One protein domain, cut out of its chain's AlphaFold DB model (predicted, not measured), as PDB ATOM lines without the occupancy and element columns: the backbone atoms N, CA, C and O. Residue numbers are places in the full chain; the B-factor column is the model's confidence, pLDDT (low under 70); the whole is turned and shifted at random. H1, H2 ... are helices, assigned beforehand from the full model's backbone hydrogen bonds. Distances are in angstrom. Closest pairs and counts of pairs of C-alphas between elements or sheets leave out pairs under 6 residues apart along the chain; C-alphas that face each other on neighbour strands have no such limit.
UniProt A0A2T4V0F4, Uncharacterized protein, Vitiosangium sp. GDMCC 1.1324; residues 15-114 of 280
ATOM      1  N   ALA A  15     -18.077 -15.378  18.935       42.69
ATOM      2  CA  ALA A  15     -17.568 -16.667  19.412       42.69
ATOM      3  C   ALA A  15     -16.086 -16.887  19.045       42.69
ATOM      4  O   ALA A  15     -15.318 -17.324  19.899       42.69
ATOM      5  N   ALA A  16     -15.676 -16.526  17.824       37.44
ATOM      6  CA  ALA A  16     -14.295 -16.656  17.356       37.44
ATOM      7  C   ALA A  16     -13.321 -15.690  18.064       37.44
ATOM      8  O   ALA A  16     -12.190 -16.057  18.364       37.44
ATOM      9  N   GLU A  17     -13.753 -14.470  18.396       45.88
ATOM     10  CA  GLU A  17     -12.926 -13.504  19.139       45.88
ATOM     11  C   GLU A  17     -12.925 -13.753  20.658       45.88
ATOM     12  O   GLU A  17     -11.899 -13.539  21.301       45.88
ATOM     13  N   ARG A  18     -14.024 -14.269  21.239       45.53
ATOM     14  CA  ARG A  18     -14.065 -14.766  22.632       45.53
ATOM     15  C   ARG A  18     -13.139 -15.976  22.804       45.53
ATOM     16  O   ARG A  18     -12.446 -16.079  23.814       45.53
ATOM     17  N   GLN A  19     -13.089 -16.849  21.793       49.69
ATOM     18  CA  GLN A  19     -12.028 -17.845  21.663       49.69
ATOM     19  C   GLN A  19     -10.664 -17.162  21.552       49.69
ATOM     20  O   GLN A  19      -9.759 -17.587  22.242       49.69
ATOM     21  N   GLY A  20     -10.524 -16.068  20.803       52.59
ATOM     22  CA  GLY A  20      -9.277 -15.305  20.660       52.59
ATOM     23  C   GLY A  20      -8.596 -14.890  21.973       52.59
ATOM     24  O   GLY A  20      -7.394 -15.118  22.114       52.59
ATOM     25  N   THR A  21      -9.317 -14.334  22.961       68.81
ATOM     26  CA  THR A  21      -8.653 -13.895  24.206       68.81
ATOM     27  C   THR A  21      -8.358 -15.020  25.193       68.81
ATOM     28  O   THR A  21      -7.298 -14.990  25.814       68.81
ATOM     29  N   LEU A  22      -9.221 -16.031  25.337       74.50
ATOM     30  CA  LEU A  22      -8.869 -17.215  26.139       74.50
ATOM     31  C   LEU A  22      -7.830 -18.096  25.432       74.50
ATOM     32  O   LEU A  22      -6.939 -18.608  26.098       74.50
ATOM     33  N   ALA A  23      -7.865 -18.198  24.101       74.56
ATOM     34  CA  ALA A  23      -6.857 -18.904  23.309       74.56
ATOM     35  C   ALA A  23      -5.475 -18.259  23.434       74.56
ATOM     36  O   ALA A  23      -4.478 -18.964  23.373       74.56
ATOM     37  N   SER A  24      -5.394 -16.944  23.672       82.56
ATOM     38  CA  SER A  24      -4.113 -16.290  23.981       82.56
ATOM     39  C   SER A  24      -3.482 -16.761  25.300       82.56
ATOM     40  O   SER A  24      -2.279 -16.604  25.488       82.56
ATOM     41  N   LEU A  25      -4.287 -17.341  26.199       85.56
ATOM     42  CA  LEU A  25      -3.846 -17.940  27.461       85.56
ATOM     43  C   LEU A  25      -3.638 -19.458  27.353       85.56
ATOM     44  O   LEU A  25      -3.184 -20.069  28.316       85.56
ATOM     45  N   VAL A  26      -3.978 -20.063  26.212       89.50
ATOM     46  CA  VAL A  26      -3.744 -21.484  25.954       89.50
ATOM     47  C   VAL A  26      -2.284 -21.681  25.562       89.50
ATOM     48  O   VAL A  26      -1.768 -21.045  24.645       89.50
ATOM     49  N   ASP A  27      -1.630 -22.602  26.256       89.50
ATOM     50  CA  ASP A  27      -0.274 -23.061  25.976       89.50
ATOM     51  C   ASP A  27      -0.220 -24.557  26.309       89.50
ATOM     52  O   ASP A  27       0.026 -24.979  27.445       89.50
ATOM     53  N   GLU A  28      -0.510 -25.386  25.303       86.62
ATOM     54  CA  GLU A  28      -0.526 -26.845  25.453       86.62
ATOM     55  C   GLU A  28       0.842 -27.398  25.884       86.62
ATOM     56  O   GLU A  28       0.896 -28.413  26.576       86.62
ATOM     57  N   GLY A  29       1.942 -26.704  25.555       83.88
ATOM     58  CA  GLY A  29       3.303 -27.103  25.924       83.88
ATOM     59  C   GLY A  29       3.571 -27.062  27.429       83.88
ATOM     60  O   GLY A  29       4.448 -27.777  27.918       83.88
ATOM     61  N   VAL A  30       2.791 -26.275  28.175       86.19
ATOM     62  CA  VAL A  30       2.817 -26.237  29.647       86.19
ATOM     63  C   VAL A  30       1.550 -26.830  30.278       86.19
ATOM     64  O   VAL A  30       1.403 -26.837  31.498       86.19
ATOM     65  N   GLY A  31       0.650 -27.401  29.470       84.75
ATOM     66  CA  GLY A  31      -0.595 -28.032  29.917       84.75
ATOM     67  C   GLY A  31      -1.775 -27.077  30.115       84.75
ATOM     68  O   GLY A  31      -2.817 -27.510  30.606       84.75
ATOM     69  N   HIS A  32      -1.662 -25.807  29.714       89.44
ATOM     70  CA  HIS A  32      -2.776 -24.850  29.698       89.44
ATOM     71  C   HIS A  32      -3.678 -25.113  28.494       89.44
ATOM     72  O   HIS A  32      -3.719 -24.325  27.555       89.44
ATOM     73  N   THR A  33      -4.390 -26.238  28.495       89.12
ATOM     74  CA  THR A  33      -5.436 -26.500  27.499       89.12
ATOM     75  C   THR A  33      -6.631 -25.575  27.726       89.12
ATOM     76  O   THR A  33      -6.792 -25.010  28.811       89.12
ATOM     77  N   LEU A  34      -7.504 -25.439  26.724       88.00
ATOM     78  CA  LEU A  34      -8.712 -24.621  26.855       88.00
ATOM     79  C   LEU A  34      -9.550 -25.033  28.078       88.00
ATOM     80  O   LEU A  34      -9.884 -24.179  28.894       88.00
ATOM     81  N   ASP A  35      -9.795 -26.333  28.257       84.75
ATOM     82  CA  ASP A  35     -10.569 -26.868  29.386       84.75
ATOM     83  C   ASP A  35      -9.936 -26.528  30.744       84.75
ATOM     84  O   ASP A  35     -10.636 -26.181  31.698       84.75
ATOM     85  N   VAL A  36      -8.603 -26.594  30.842       85.50
ATOM     86  CA  VAL A  36      -7.877 -26.220  32.064       85.50
ATOM     87  C   VAL A  36      -8.029 -24.727  32.338       85.50
ATOM     88  O   VAL A  36      -8.350 -24.340  33.462       85.50
ATOM     89  N   VAL A  37      -7.813 -23.883  31.326       90.31
ATOM     90  CA  VAL A  37      -7.925 -22.425  31.461       90.31
ATOM     91  C   VAL A  37      -9.349 -22.037  31.868       90.31
ATOM     92  O   VAL A  37      -9.525 -21.226  32.776       90.31
ATOM     93  N   GLU A  38     -10.371 -22.644  31.266       88.44
ATOM     94  CA  GLU A  38     -11.771 -22.403  31.620       88.44
ATOM     95  C   GLU A  38     -12.099 -22.855  33.049       88.44
ATOM     96  O   GLU A  38     -12.730 -22.100  33.797       88.44
ATOM     97  N   ALA A  39     -11.630 -24.035  33.466       85.94
ATOM     98  CA  ALA A  39     -11.840 -24.546  34.820       85.94
ATOM     99  C   ALA A  39     -11.149 -23.676  35.883       85.94
ATOM    100  O   ALA A  39     -11.769 -23.324  36.891       85.94
ATOM    101  N   LYS A  40      -9.890 -23.273  35.654       88.62
ATOM    102  CA  LYS A  40      -9.159 -22.380  36.569       88.62
ATOM    103  C   LYS A  40      -9.803 -20.992  36.616       88.62
ATOM    104  O   LYS A  40      -9.896 -20.413  37.694       88.62
ATOM    105  N   LEU A  41     -10.308 -20.476  35.491       91.06
ATOM    106  CA  LEU A  41     -11.022 -19.198  35.467       91.06
ATOM    107  C   LEU A  41     -12.348 -19.266  36.239       91.06
ATOM    108  O   LEU A  41     -12.692 -18.320  36.943       91.06
ATOM    109  N   ALA A  42     -13.088 -20.371  36.131       88.25
ATOM    110  CA  ALA A  42     -14.311 -20.576  36.902       88.25
ATOM    111  C   ALA A  42     -14.033 -20.644  38.413       88.25
ATOM    112  O   ALA A  42     -14.763 -20.034  39.192       88.25
ATOM    113  N   ALA A  43     -12.955 -21.325  38.821       86.69
ATOM    114  CA  ALA A  43     -12.514 -21.352  40.215       86.69
ATOM    115  C   ALA A  43     -12.099 -19.956  40.713       86.69
ATOM    116  O   ALA A  43     -12.564 -19.523  41.764       86.69
ATOM    117  N   ALA A  44     -11.308 -19.219  39.925       90.94
ATOM    118  CA  ALA A  44     -10.897 -17.855  40.257       90.94
ATOM    119  C   ALA A  44     -12.093 -16.900  40.405       90.94
ATOM    120  O   ALA A  44     -12.075 -16.014  41.256       90.94
ATOM    121  N   GLU A  45     -13.142 -17.080  39.598       92.25
ATOM    122  CA  GLU A  45     -14.375 -16.303  39.732       92.25
ATOM    123  C   GLU A  45     -15.122 -16.641  41.019       92.25
ATOM    124  O   GLU A  45     -15.542 -15.722  41.719       92.25
ATOM    125  N   LEU A  46     -15.240 -17.925  41.366       88.12
ATOM    126  CA  LEU A  46     -15.914 -18.357  42.590       88.12
ATOM    127  C   LEU A  46     -15.208 -17.835  43.851       88.12
ATOM    128  O   LEU A  46     -15.860 -17.486  44.829       88.12
ATOM    129  N   GLU A  47     -13.879 -17.761  43.816       88.06
ATOM    130  CA  GLU A  47     -13.047 -17.266  44.916       88.06
ATOM    131  C   GLU A  47     -12.957 -15.728  44.962       88.06
ATOM    132  O   GLU A  47     -12.452 -15.157  45.933       88.06
ATOM    133  N   ALA A  48     -13.447 -15.027  43.935       91.38
ATOM    134  CA  ALA A  48     -13.377 -13.576  43.873       91.38
ATOM    135  C   ALA A  48     -14.265 -12.926  44.947       91.38
ATOM    136  O   ALA A  48     -15.490 -13.028  44.927       91.38
ATOM    137  N   THR A  49     -13.643 -12.155  45.840       88.31
ATOM    138  CA  THR A  49     -14.316 -11.428  46.935       88.31
ATOM    139  C   THR A  49     -14.839 -10.047  46.529       88.31
ATOM    140  O   THR A  49     -15.342  -9.286  47.357       88.31
ATOM    141  N   GLY A  50     -14.690  -9.685  45.254       91.50
ATOM    142  CA  GLY A  50     -15.098  -8.385  44.740       91.50
ATOM    143  C   GLY A  50     -16.622  -8.206  44.698       91.50
ATOM    144  O   GLY A  50     -17.365  -9.183  44.608       91.50
ATOM    145  N   PRO A  51     -17.124  -6.958  44.728       94.81
ATOM    146  CA  PRO A  51     -18.556  -6.700  44.736       94.81
ATOM    147  C   PRO A  51     -19.254  -7.258  43.490       94.81
ATOM    148  O   PRO A  51     -18.874  -6.971  42.348       94.81
ATOM    149  N   ARG A  52     -20.336  -7.999  43.733       95.62
ATOM    150  CA  ARG A  52     -21.237  -8.559  42.721       95.62
ATOM    151  C   ARG A  52     -22.507  -7.724  42.585       95.62
ATOM    152  O   ARG A  52     -22.857  -6.933  43.466       95.62
ATOM    153  N   LEU A  53     -23.188  -7.868  41.454       95.31
ATOM    154  CA  LEU A  53     -24.577  -7.440  41.330       95.31
ATOM    155  C   LEU A  53     -25.496  -8.443  42.048       95.31
ATOM    156  O   LEU A  53     -25.151  -9.624  42.131       95.31
ATOM    157  N   PRO A  54     -26.662  -8.003  42.558       95.12
ATOM    158  CA  PRO A  54     -27.650  -8.914  43.125       95.12
ATOM    159  C   PRO A  54     -28.075  -9.993  42.120       95.12
ATOM    160  O   PRO A  54     -28.213  -9.708  40.929       95.12
ATOM    161  N   ALA A  55     -28.335 -11.206  42.610       94.62
ATOM    162  CA  ALA A  55     -28.923 -12.301  41.834       94.62
ATOM    163  C   ALA A  55     -30.437 -12.080  41.614       94.62
ATOM    164  O   ALA A  55     -31.267 -12.905  41.980       94.62
ATOM    165  N   ASP A  56     -30.798 -10.927  41.049       96.25
ATOM    166  CA  ASP A  56     -32.171 -10.530  40.740       96.25
ATOM    167  C   ASP A  56     -32.290 -10.272  39.235       96.25
ATOM    168  O   ASP A  56     -31.615  -9.403  38.682       96.25
ATOM    169  N   VAL A  57     -33.152 -11.035  38.561       95.44
ATOM    170  CA  VAL A  57     -33.298 -10.982  37.098       95.44
ATOM    171  C   VAL A  57     -33.724  -9.590  36.616       95.44
ATOM    172  O   VAL A  57     -33.232  -9.133  35.587       95.44
ATOM    173  N   GLY A  58     -34.591  -8.888  37.351       95.75
ATOM    174  CA  GLY A  58     -35.043  -7.544  36.985       95.75
ATOM    175  C   GLY A  58     -33.932  -6.504  37.117       95.75
ATOM    176  O   GLY A  58     -33.769  -5.643  36.248       95.75
ATOM    177  N   VAL A  59     -33.115  -6.614  38.168       95.00
ATOM    178  CA  VAL A  59     -31.913  -5.790  38.348       95.00
ATOM    179  C   VAL A  59     -30.907  -6.068  37.233       95.00
ATOM    180  O   VAL A  59     -30.386  -5.125  36.636       95.00
ATOM    181  N   LEU A  60     -30.646  -7.336  36.915       96.31
ATOM    182  CA  LEU A  60     -29.670  -7.689  35.887       96.31
ATOM    183  C   LEU A  60     -30.124  -7.299  34.472       96.31
ATOM    184  O   LEU A  60     -29.310  -6.850  33.673       96.31
ATOM    185  N   GLU A  61     -31.414  -7.386  34.149       96.31
ATOM    186  CA  GLU A  61     -31.906  -6.886  32.857       96.31
ATOM    187  C   GLU A  61     -31.715  -5.362  32.753       96.31
ATOM    188  O   GLU A  61     -31.270  -4.855  31.726       96.31
ATOM    189  N   LYS A  62     -31.971  -4.625  33.844       94.12
ATOM    190  CA  LYS A  62     -31.799  -3.166  33.889       94.12
ATOM    191  C   LYS A  62     -30.340  -2.725  33.732       94.12
ATOM    192  O   LYS A  62     -30.084  -1.703  33.100       94.12
ATOM    193  N   TYR A  63     -29.397  -3.457  34.325       91.31
ATOM    194  CA  TYR A  63     -27.961  -3.137  34.291       91.31
ATOM    195  C   TYR A  63     -27.189  -3.929  33.236       91.31
ATOM    196  O   TYR A  63     -25.962  -4.029  33.313       91.31
ATOM    197  N   ARG A  64     -27.889  -4.512  32.263       94.44
ATOM    198  CA  ARG A  64     -27.271  -5.350  31.250       94.44
ATOM    199  C   ARG A  64     -26.265  -4.540  30.419       94.44
ATOM    200  O   ARG A  64     -26.653  -3.557  29.787       94.44
ATOM    201  N   PRO A  65     -24.978  -4.924  30.402       94.69
ATOM    202  CA  PRO A  65     -23.956  -4.175  29.690       94.69
ATOM    203  C   PRO A  65     -24.095  -4.374  28.173       94.69
ATOM    204  O   PRO A  65     -24.470  -5.450  27.705       94.69
ATOM    205  N   SER A  66     -23.756  -3.334  27.407       92.94
ATOM    206  CA  SER A  66     -23.769  -3.340  25.940       92.94
ATOM    207  C   SER A  66     -22.375  -3.073  25.376       92.94
ATOM    208  O   SER A  66     -21.610  -2.281  25.929       92.94
ATOM    209  N   LEU A  67     -22.055  -3.703  24.244       92.00
ATOM    210  CA  LEU A  67     -20.813  -3.440  23.512       92.00
ATOM    211  C   LEU A  67     -20.758  -2.011  22.965       92.00
ATOM    212  O   LEU A  67     -19.681  -1.424  22.937       92.00
ATOM    213  N   ASP A  68     -21.907  -1.449  22.587       91.50
ATOM    214  CA  ASP A  68     -21.994  -0.136  21.935       91.50
ATOM    215  C   ASP A  68     -21.943   1.033  22.930       91.50
ATOM    216  O   ASP A  68     -21.726   2.181  22.548       91.50
ATOM    217  N   ALA A  69     -22.135   0.749  24.220       90.06
ATOM    218  CA  ALA A  69     -22.162   1.746  25.284       90.06
ATOM    219  C   ALA A  69     -21.336   1.288  26.501       90.06
ATOM    220  O   ALA A  69     -21.904   1.056  27.573       90.06
ATOM    221  N   PRO A  70     -20.001   1.137  26.363       92.31
ATOM    222  CA  PRO A  70     -19.146   0.850  27.505       92.31
ATOM    223  C   PRO A  70     -19.168   2.025  28.495       92.31
ATOM    224  O   PRO A  70     -19.144   3.188  28.064       92.31
ATOM    225  N   PRO A  71     -19.155   1.754  29.812       90.94
ATOM    226  CA  PRO A  71     -18.938   2.797  30.798       90.94
ATOM    227  C   PRO A  71     -17.540   3.424  30.615       90.94
ATOM    228  O   PRO A  71     -16.661   2.800  30.006       90.94
ATOM    229  N   PRO A  72     -17.309   4.660  31.102       92.50
ATOM    230  CA  PRO A  72     -16.045   5.374  30.910       92.50
ATOM    231  C   PRO A  72     -14.802   4.549  31.266       92.50
ATOM    232  O   PRO A  72     -13.845   4.527  30.497       92.50
ATOM    233  N   GLU A  73     -14.849   3.811  32.373       90.94
ATOM    234  CA  GLU A  73     -13.776   2.951  32.877       90.94
ATOM    235  C   GLU A  73     -13.520   1.682  32.042       90.94
ATOM    236  O   GLU A  73     -12.501   1.018  32.223       90.94
ATOM    237  N   ALA A  74     -14.426   1.322  31.130       92.12
ATOM    238  CA  ALA A  74     -14.264   0.193  30.212       92.12
ATOM    239  C   ALA A  74     -13.967   0.628  28.769       92.12
ATOM    240  O   ALA A  74     -13.700  -0.211  27.904       92.12
ATOM    241  N   ARG A  75     -14.040   1.931  28.474       91.31
ATOM    242  CA  ARG A  75     -13.897   2.447  27.112       91.31
ATOM    243  C   ARG A  75     -12.494   2.150  26.576       91.31
ATOM    244  O   ARG A  75     -11.498   2.571  27.149       91.31
ATOM    245  N   GLY A  76     -12.433   1.434  25.452       86.75
ATOM    246  CA  GLY A  76     -11.171   1.028  24.824       86.75
ATOM    247  C   GLY A  76     -10.465  -0.145  25.511       86.75
ATOM    248  O   GLY A  76      -9.423  -0.574  25.023       86.75
ATOM    249  N   ASN A  77     -11.016  -0.701  26.597       89.00
ATOM    250  CA  ASN A  77     -10.454  -1.895  27.215       89.00
ATOM    251  C   ASN A  77     -10.832  -3.135  26.375       89.00
ATOM    252  O   ASN A  77     -12.026  -3.407  26.207       89.00
ATOM    253  N   PRO A  78      -9.858  -3.922  25.874       87.00
ATOM    254  CA  PRO A  78     -10.140  -5.089  25.036       87.00
ATOM    255  C   PRO A  78     -11.002  -6.149  25.745       87.00
ATOM    256  O   PRO A  78     -11.740  -6.880  25.088       87.00
ATOM    257  N   ARG A  79     -10.989  -6.184  27.085       89.75
ATOM    258  CA  ARG A  79     -11.766  -7.134  27.897       89.75
ATOM    259  C   ARG A  79     -13.239  -6.751  28.060       89.75
ATOM    260  O   ARG A  79     -13.996  -7.534  28.631       89.75
ATOM    261  N   TRP A  80     -13.684  -5.584  27.578       93.62
ATOM    262  CA  TRP A  80     -15.088  -5.171  27.726       93.62
ATOM    263  C   TRP A  80     -16.052  -6.176  27.092       93.62
ATOM    264  O   TRP A  80     -17.064  -6.545  27.687       93.62
ATOM    265  N   ARG A  81     -15.702  -6.688  25.906       91.38
ATOM    266  CA  ARG A  81     -16.503  -7.714  25.236       91.38
ATOM    267  C   ARG A  81     -16.623  -8.978  26.076       91.38
ATOM    268  O   ARG A  81     -17.723  -9.495  26.237       91.38
ATOM    269  N   GLU A  82     -15.516  -9.422  26.663       91.38
ATOM    270  CA  GLU A  82     -15.481 -10.599  27.533       91.38
ATOM    271  C   GLU A  82     -16.341 -10.414  28.782       91.38
ATOM    272  O   GLU A  82     -16.984 -11.362  29.228       91.38
ATOM    273  N   TYR A  83     -16.409  -9.194  29.316       95.00
ATOM    274  CA  TYR A  83     -17.307  -8.881  30.420       95.00
ATOM    275  C   TYR A  83     -18.776  -8.940  30.017       95.00
ATOM    276  O   TYR A  83     -19.562  -9.565  30.724       95.00
ATOM    277  N   VAL A  84     -19.156  -8.350  28.878       95.38
ATOM    278  CA  VAL A  84     -20.531  -8.447  28.347       95.38
ATOM    279  C   VAL A  84     -20.927  -9.913  28.168       95.38
ATOM    280  O   VAL A  84     -22.024 -10.346  28.520       95.38
ATOM    281  N   ASP A  85     -19.995 -10.702  27.664       93.38
ATOM    282  CA  ASP A  85     -20.124 -12.125  27.434       93.38
ATOM    283  C   ASP A  85     -20.264 -12.952  28.722       93.38
ATOM    284  O   ASP A  85     -21.136 -13.822  28.811       93.38
ATOM    285  N   TYR A  86     -19.433 -12.664  29.722       94.50
ATOM    286  CA  TYR A  86     -19.507 -13.223  31.069       94.50
ATOM    287  C   TYR A  86     -20.829 -12.861  31.753       94.50
ATOM    288  O   TYR A  86     -21.507 -13.739  32.288       94.50
ATOM    289  N   TYR A  87     -21.229 -11.590  31.675       96.31
ATOM    290  CA  TYR A  87     -22.473 -11.084  32.241       96.31
ATOM    291  C   TYR A  87     -23.673 -11.814  31.652       96.31
ATOM    292  O   TYR A  87     -24.524 -12.302  32.385       96.31
ATOM    293  N   ASN A  88     -23.734 -11.926  30.322       95.50
ATOM    294  CA  ASN A  88     -24.829 -12.603  29.635       95.50
ATOM    295  C   ASN A  88     -24.917 -14.089  30.003       95.50
ATOM    296  O   ASN A  88     -26.021 -14.627  30.074       95.50
ATOM    297  N   ARG A  89     -23.778 -14.754  30.236       94.19
ATOM    298  CA  ARG A  89     -23.754 -16.132  30.742       94.19
ATOM    299  C   ARG A  89     -24.308 -16.200  32.168       94.19
ATOM    300  O   ARG A  89     -25.281 -16.912  32.386       94.19
ATOM    301  N   ARG A  90     -23.775 -15.396  33.098       94.62
ATOM    302  CA  ARG A  90     -24.259 -15.333  34.492       94.62
ATOM    303  C   ARG A  90     -25.741 -14.966  34.582       94.62
ATOM    304  O   ARG A  90     -26.467 -15.540  35.380       94.62
ATOM    305  N   PHE A  91     -26.215 -14.055  33.737       95.94
ATOM    306  CA  PHE A  91     -27.626 -13.687  33.657       95.94
ATOM    307  C   PHE A  91     -28.523 -14.892  33.343       95.94
ATOM    308  O   PHE A  91     -29.561 -15.061  33.981       95.94
ATOM    309  N   LYS A  92     -28.123 -15.741  32.385       96.06
ATOM    310  CA  LYS A  92     -28.862 -16.972  32.069       96.06
ATOM    311  C   LYS A  92     -28.870 -17.928  33.256       96.06
ATOM    312  O   LYS A  92     -29.937 -18.397  33.620       96.06
ATOM    313  N   GLU A  93     -27.723 -18.135  33.895       94.75
ATOM    314  CA  GLU A  93     -27.603 -19.024  35.057       94.75
ATOM    315  C   GLU A  93     -28.467 -18.552  36.243       94.75
ATOM    316  O   GLU A  93     -29.160 -19.350  36.868       94.75
ATOM    317  N   VAL A  94     -28.503 -17.243  36.519       95.19
ATOM    318  CA  VAL A  94     -29.392 -16.661  37.544       95.19
ATOM    319  C   VAL A  94     -30.860 -16.840  37.156       95.19
ATOM    320  O   VAL A  94     -31.676 -17.230  37.986       95.19
ATOM    321  N   LYS A  95     -31.210 -16.602  35.886       94.81
ATOM    322  CA  LYS A  95     -32.578 -16.786  35.380       94.81
ATOM    323  C   LYS A  95     -33.041 -18.247  35.446       94.81
ATOM    324  O   LYS A  95     -34.217 -18.497  35.685       94.81
ATOM    325  N   GLU A  96     -32.133 -19.189  35.226       95.62
ATOM    326  CA  GLU A  96     -32.369 -20.634  35.305       95.62
ATOM    327  C   GLU A  96     -32.316 -21.167  36.749       95.62
ATOM    328  O   GLU A  96     -32.647 -22.327  36.984       95.62
ATOM    329  N   GLY A  97     -31.923 -20.336  37.721       92.50
ATOM    330  CA  GLY A  97     -31.789 -20.720  39.127       92.50
ATOM    331  C   GLY A  97     -30.575 -21.609  39.421       92.50
ATOM    332  O   GLY A  97     -30.532 -22.253  40.465       92.50
ATOM    333  N   THR A  98     -29.594 -21.664  38.517       91.88
ATOM    334  CA  THR A  98     -28.382 -22.492  38.646       91.88
ATOM    335  C   THR A  98     -27.209 -21.750  39.290       91.88
ATOM    336  O   THR A  98     -26.272 -22.391  39.765       91.88
ATOM    337  N   ALA A  99     -27.262 -20.416  39.366       88.62
ATOM    338  CA  ALA A  99     -26.280 -19.590  40.072       88.62
ATOM    339  C   ALA A  99     -26.881 -18.946  41.331       88.62
ATOM    340  O   ALA A  99     -27.896 -18.256  41.261       88.62
ATOM    341  N   ALA A 100     -26.209 -19.128  42.473       86.38
ATOM    342  CA  ALA A 100     -26.589 -18.507  43.747       86.38
ATOM    343  C   ALA A 100     -26.195 -17.020  43.841       86.38
ATOM    344  O   ALA A 100     -26.772 -16.271  44.628       86.38
ATOM    345  N   GLU A 101     -25.219 -16.586  43.042       90.31
ATOM    346  CA  GLU A 101     -24.679 -15.228  43.051       90.31
ATOM    347  C   GLU A 101     -24.792 -14.577  41.670       90.31
ATOM    348  O   GLU A 101     -24.713 -15.245  40.636       90.31
ATOM    349  N   GLY A 102     -24.949 -13.251  41.644       93.88
ATOM    350  CA  GLY A 102     -24.915 -12.480  40.404       93.88
ATOM    351  C   GLY A 102     -23.491 -12.290  39.856       93.88
ATOM    352  O   GLY A 102     -22.500 -12.672  40.493       93.88
ATOM    353  N   PRO A 103     -23.354 -11.678  38.667       96.19
ATOM    354  CA  PRO A 103     -22.050 -11.392  38.084       96.19
ATOM    355  C   PRO A 103     -21.259 -10.390  38.930       96.19
ATOM    356  O   PRO A 103     -21.819  -9.464  39.526       96.19
ATOM    357  N   LEU A 104     -19.933 -10.527  38.916       96.75
ATOM    358  CA  LEU A 104     -19.010  -9.485  39.353       96.75
ATOM    359  C   LEU A 104     -19.314  -8.171  38.619       96.75
ATOM    360  O   LEU A 104     -19.684  -8.151  37.438       96.75
ATOM    361  N   LYS A 105     -19.128  -7.047  39.312       95.81
ATOM    362  CA  LYS A 105     -19.084  -5.739  38.647       95.81
ATOM    363  C   LYS A 105     -17.858  -5.662  37.724       95.81
ATOM    364  O   LYS A 105     -16.908  -6.424  37.894       95.81
ATOM    365  N   TRP A 106     -17.880  -4.733  36.765       94.88
ATOM    366  CA  TRP A 106     -16.819  -4.581  35.760       94.88
ATOM    367  C   TRP A 106     -15.416  -4.485  36.371       94.88
ATOM    368  O   TRP A 106     -14.566  -5.300  36.038       94.88
ATOM    369  N   GLU A 107     -15.174  -3.544  37.287       94.31
ATOM    370  CA  GLU A 107     -13.833  -3.336  37.852       94.31
ATOM    371  C   GLU A 107     -13.303  -4.577  38.610       94.31
ATOM    372  O   GLU A 107     -12.184  -5.010  38.329       94.31
ATOM    373  N   PRO A 108     -14.073  -5.225  39.509       95.38
ATOM    374  CA  PRO A 108     -13.659  -6.498  40.099       95.38
ATOM    375  C   PRO A 108     -13.397  -7.611  39.083       95.38
ATOM    376  O   PRO A 108     -12.445  -8.371  39.249       95.38
ATOM    377  N   TYR A 109     -14.227  -7.711  38.041       95.44
ATOM    378  CA  TYR A 109     -14.039  -8.693  36.978       95.44
ATOM    379  C   TYR A 109     -12.741  -8.440  36.207       95.44
ATOM    380  O   TYR A 109     -11.964  -9.366  35.992       95.44
ATOM    381  N   GLU A 110     -12.488  -7.193  35.815       94.50
ATOM    382  CA  GLU A 110     -11.287  -6.785  35.088       94.50
ATOM    383  C   GLU A 110     -10.032  -7.118  35.903       94.50
ATOM    384  O   GLU A 110      -9.138  -7.806  35.403       94.50
ATOM    385  N   ARG A 111     -10.036  -6.764  37.193       93.19
ATOM    386  CA  ARG A 111      -8.948  -7.057  38.127       93.19
ATOM    387  C   ARG A 111      -8.718  -8.559  38.289       93.19
ATOM    388  O   ARG A 111      -7.579  -9.014  38.204       93.19
ATOM    389  N   MET A 112      -9.782  -9.338  38.488       94.75
ATOM    390  CA  MET A 112      -9.707 -10.801  38.564       94.75
ATOM    391  C   MET A 112      -9.112 -11.386  37.277       94.75
ATOM    392  O   MET A 112      -8.229 -12.236  37.344       94.75
ATOM    393  N   ARG A 113      -9.538 -10.912  36.099       93.50
ATOM    394  CA  ARG A 113      -8.996 -11.365  34.808       93.50
ATOM    395  C   ARG A 113      -7.531 -10.987  34.618       93.50
ATOM    396  O   ARG A 113      -6.787 -11.787  34.055       93.50
ATOM    397  N   ALA A 114      -7.116  -9.809  35.079       91.12
ATOM    398  CA  ALA A 114      -5.721  -9.388  35.043       91.12
ATOM    399  C   ALA A 114      -4.840 -10.302  35.912       91.12
ATOM    400  O   ALA A 114      -3.842 -10.826  35.418       91.12
TER     401      ALA A 114
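What this domain is: This is residues 15 to 114 of the 280 residues of an uncharacterized protein of Vitiosangium sp. GDMCC 1.1324 (UniProt A0A2T4V0F4). The longest helix, H4, runs through the middle, with H3 folded against its last residues and H5 and H1 near its first turns. H2 lies off to one side, apart from H4, and the helices meet at few points, with one long link, residues 63 to 79, between H3 and H4 and short links between the others. The 100 printed residues hold five named helices, H1 to H5 in chain order, with 53 residues in them, and no named strand; the class is all helix. The whole is compact, with a radius of gyration of the C-alphas of 13.9 A and spans of 44 by 31 by 25 A.

How they stand to each other: H1, residues 15 to 23, and H2, residues 34 to 46, only just touch, with 3 pairs of C-alphas within 8 A. Their closest C-alphas, of Ala 23 and Leu 34, are 7.0 A apart, and their lines are about perpendicular at 82 degrees. H3, residues 57 to 62, and H4, residues 80 to 95, form a helical hairpin at a shallow tilt of 31 degrees, opposite ways; their closest C-alphas, of Val 57 and Lys 95, are 6.1 A apart. H4 and H5, residues 106 to 114, only just touch, with 3 pairs of C-alphas within 8 A, through residue 83 of H4 alone. H2 and H4 are apart. In H2, H3, H4 and H5 every O i to N i+4 pair is within hydrogen-bond range; in H1, 4 of 5 are.

Where its parts are: H1 begins at C-alpha 15 (-17.568, -16.667, 19.412). H2 is 18.4 A long and H4 22.3 A. H5 ends at C-alpha 114 (-5.721, -9.388, 35.043).

The domain as a whole: The C-alphas of Gly 29 and Gly 58, the two farthest apart, are 44.4 A apart. The printed part has no cut. The link from H3 to H4, residues 63 to 79, is long. Residues 15 to 21 have pLDDT under 70.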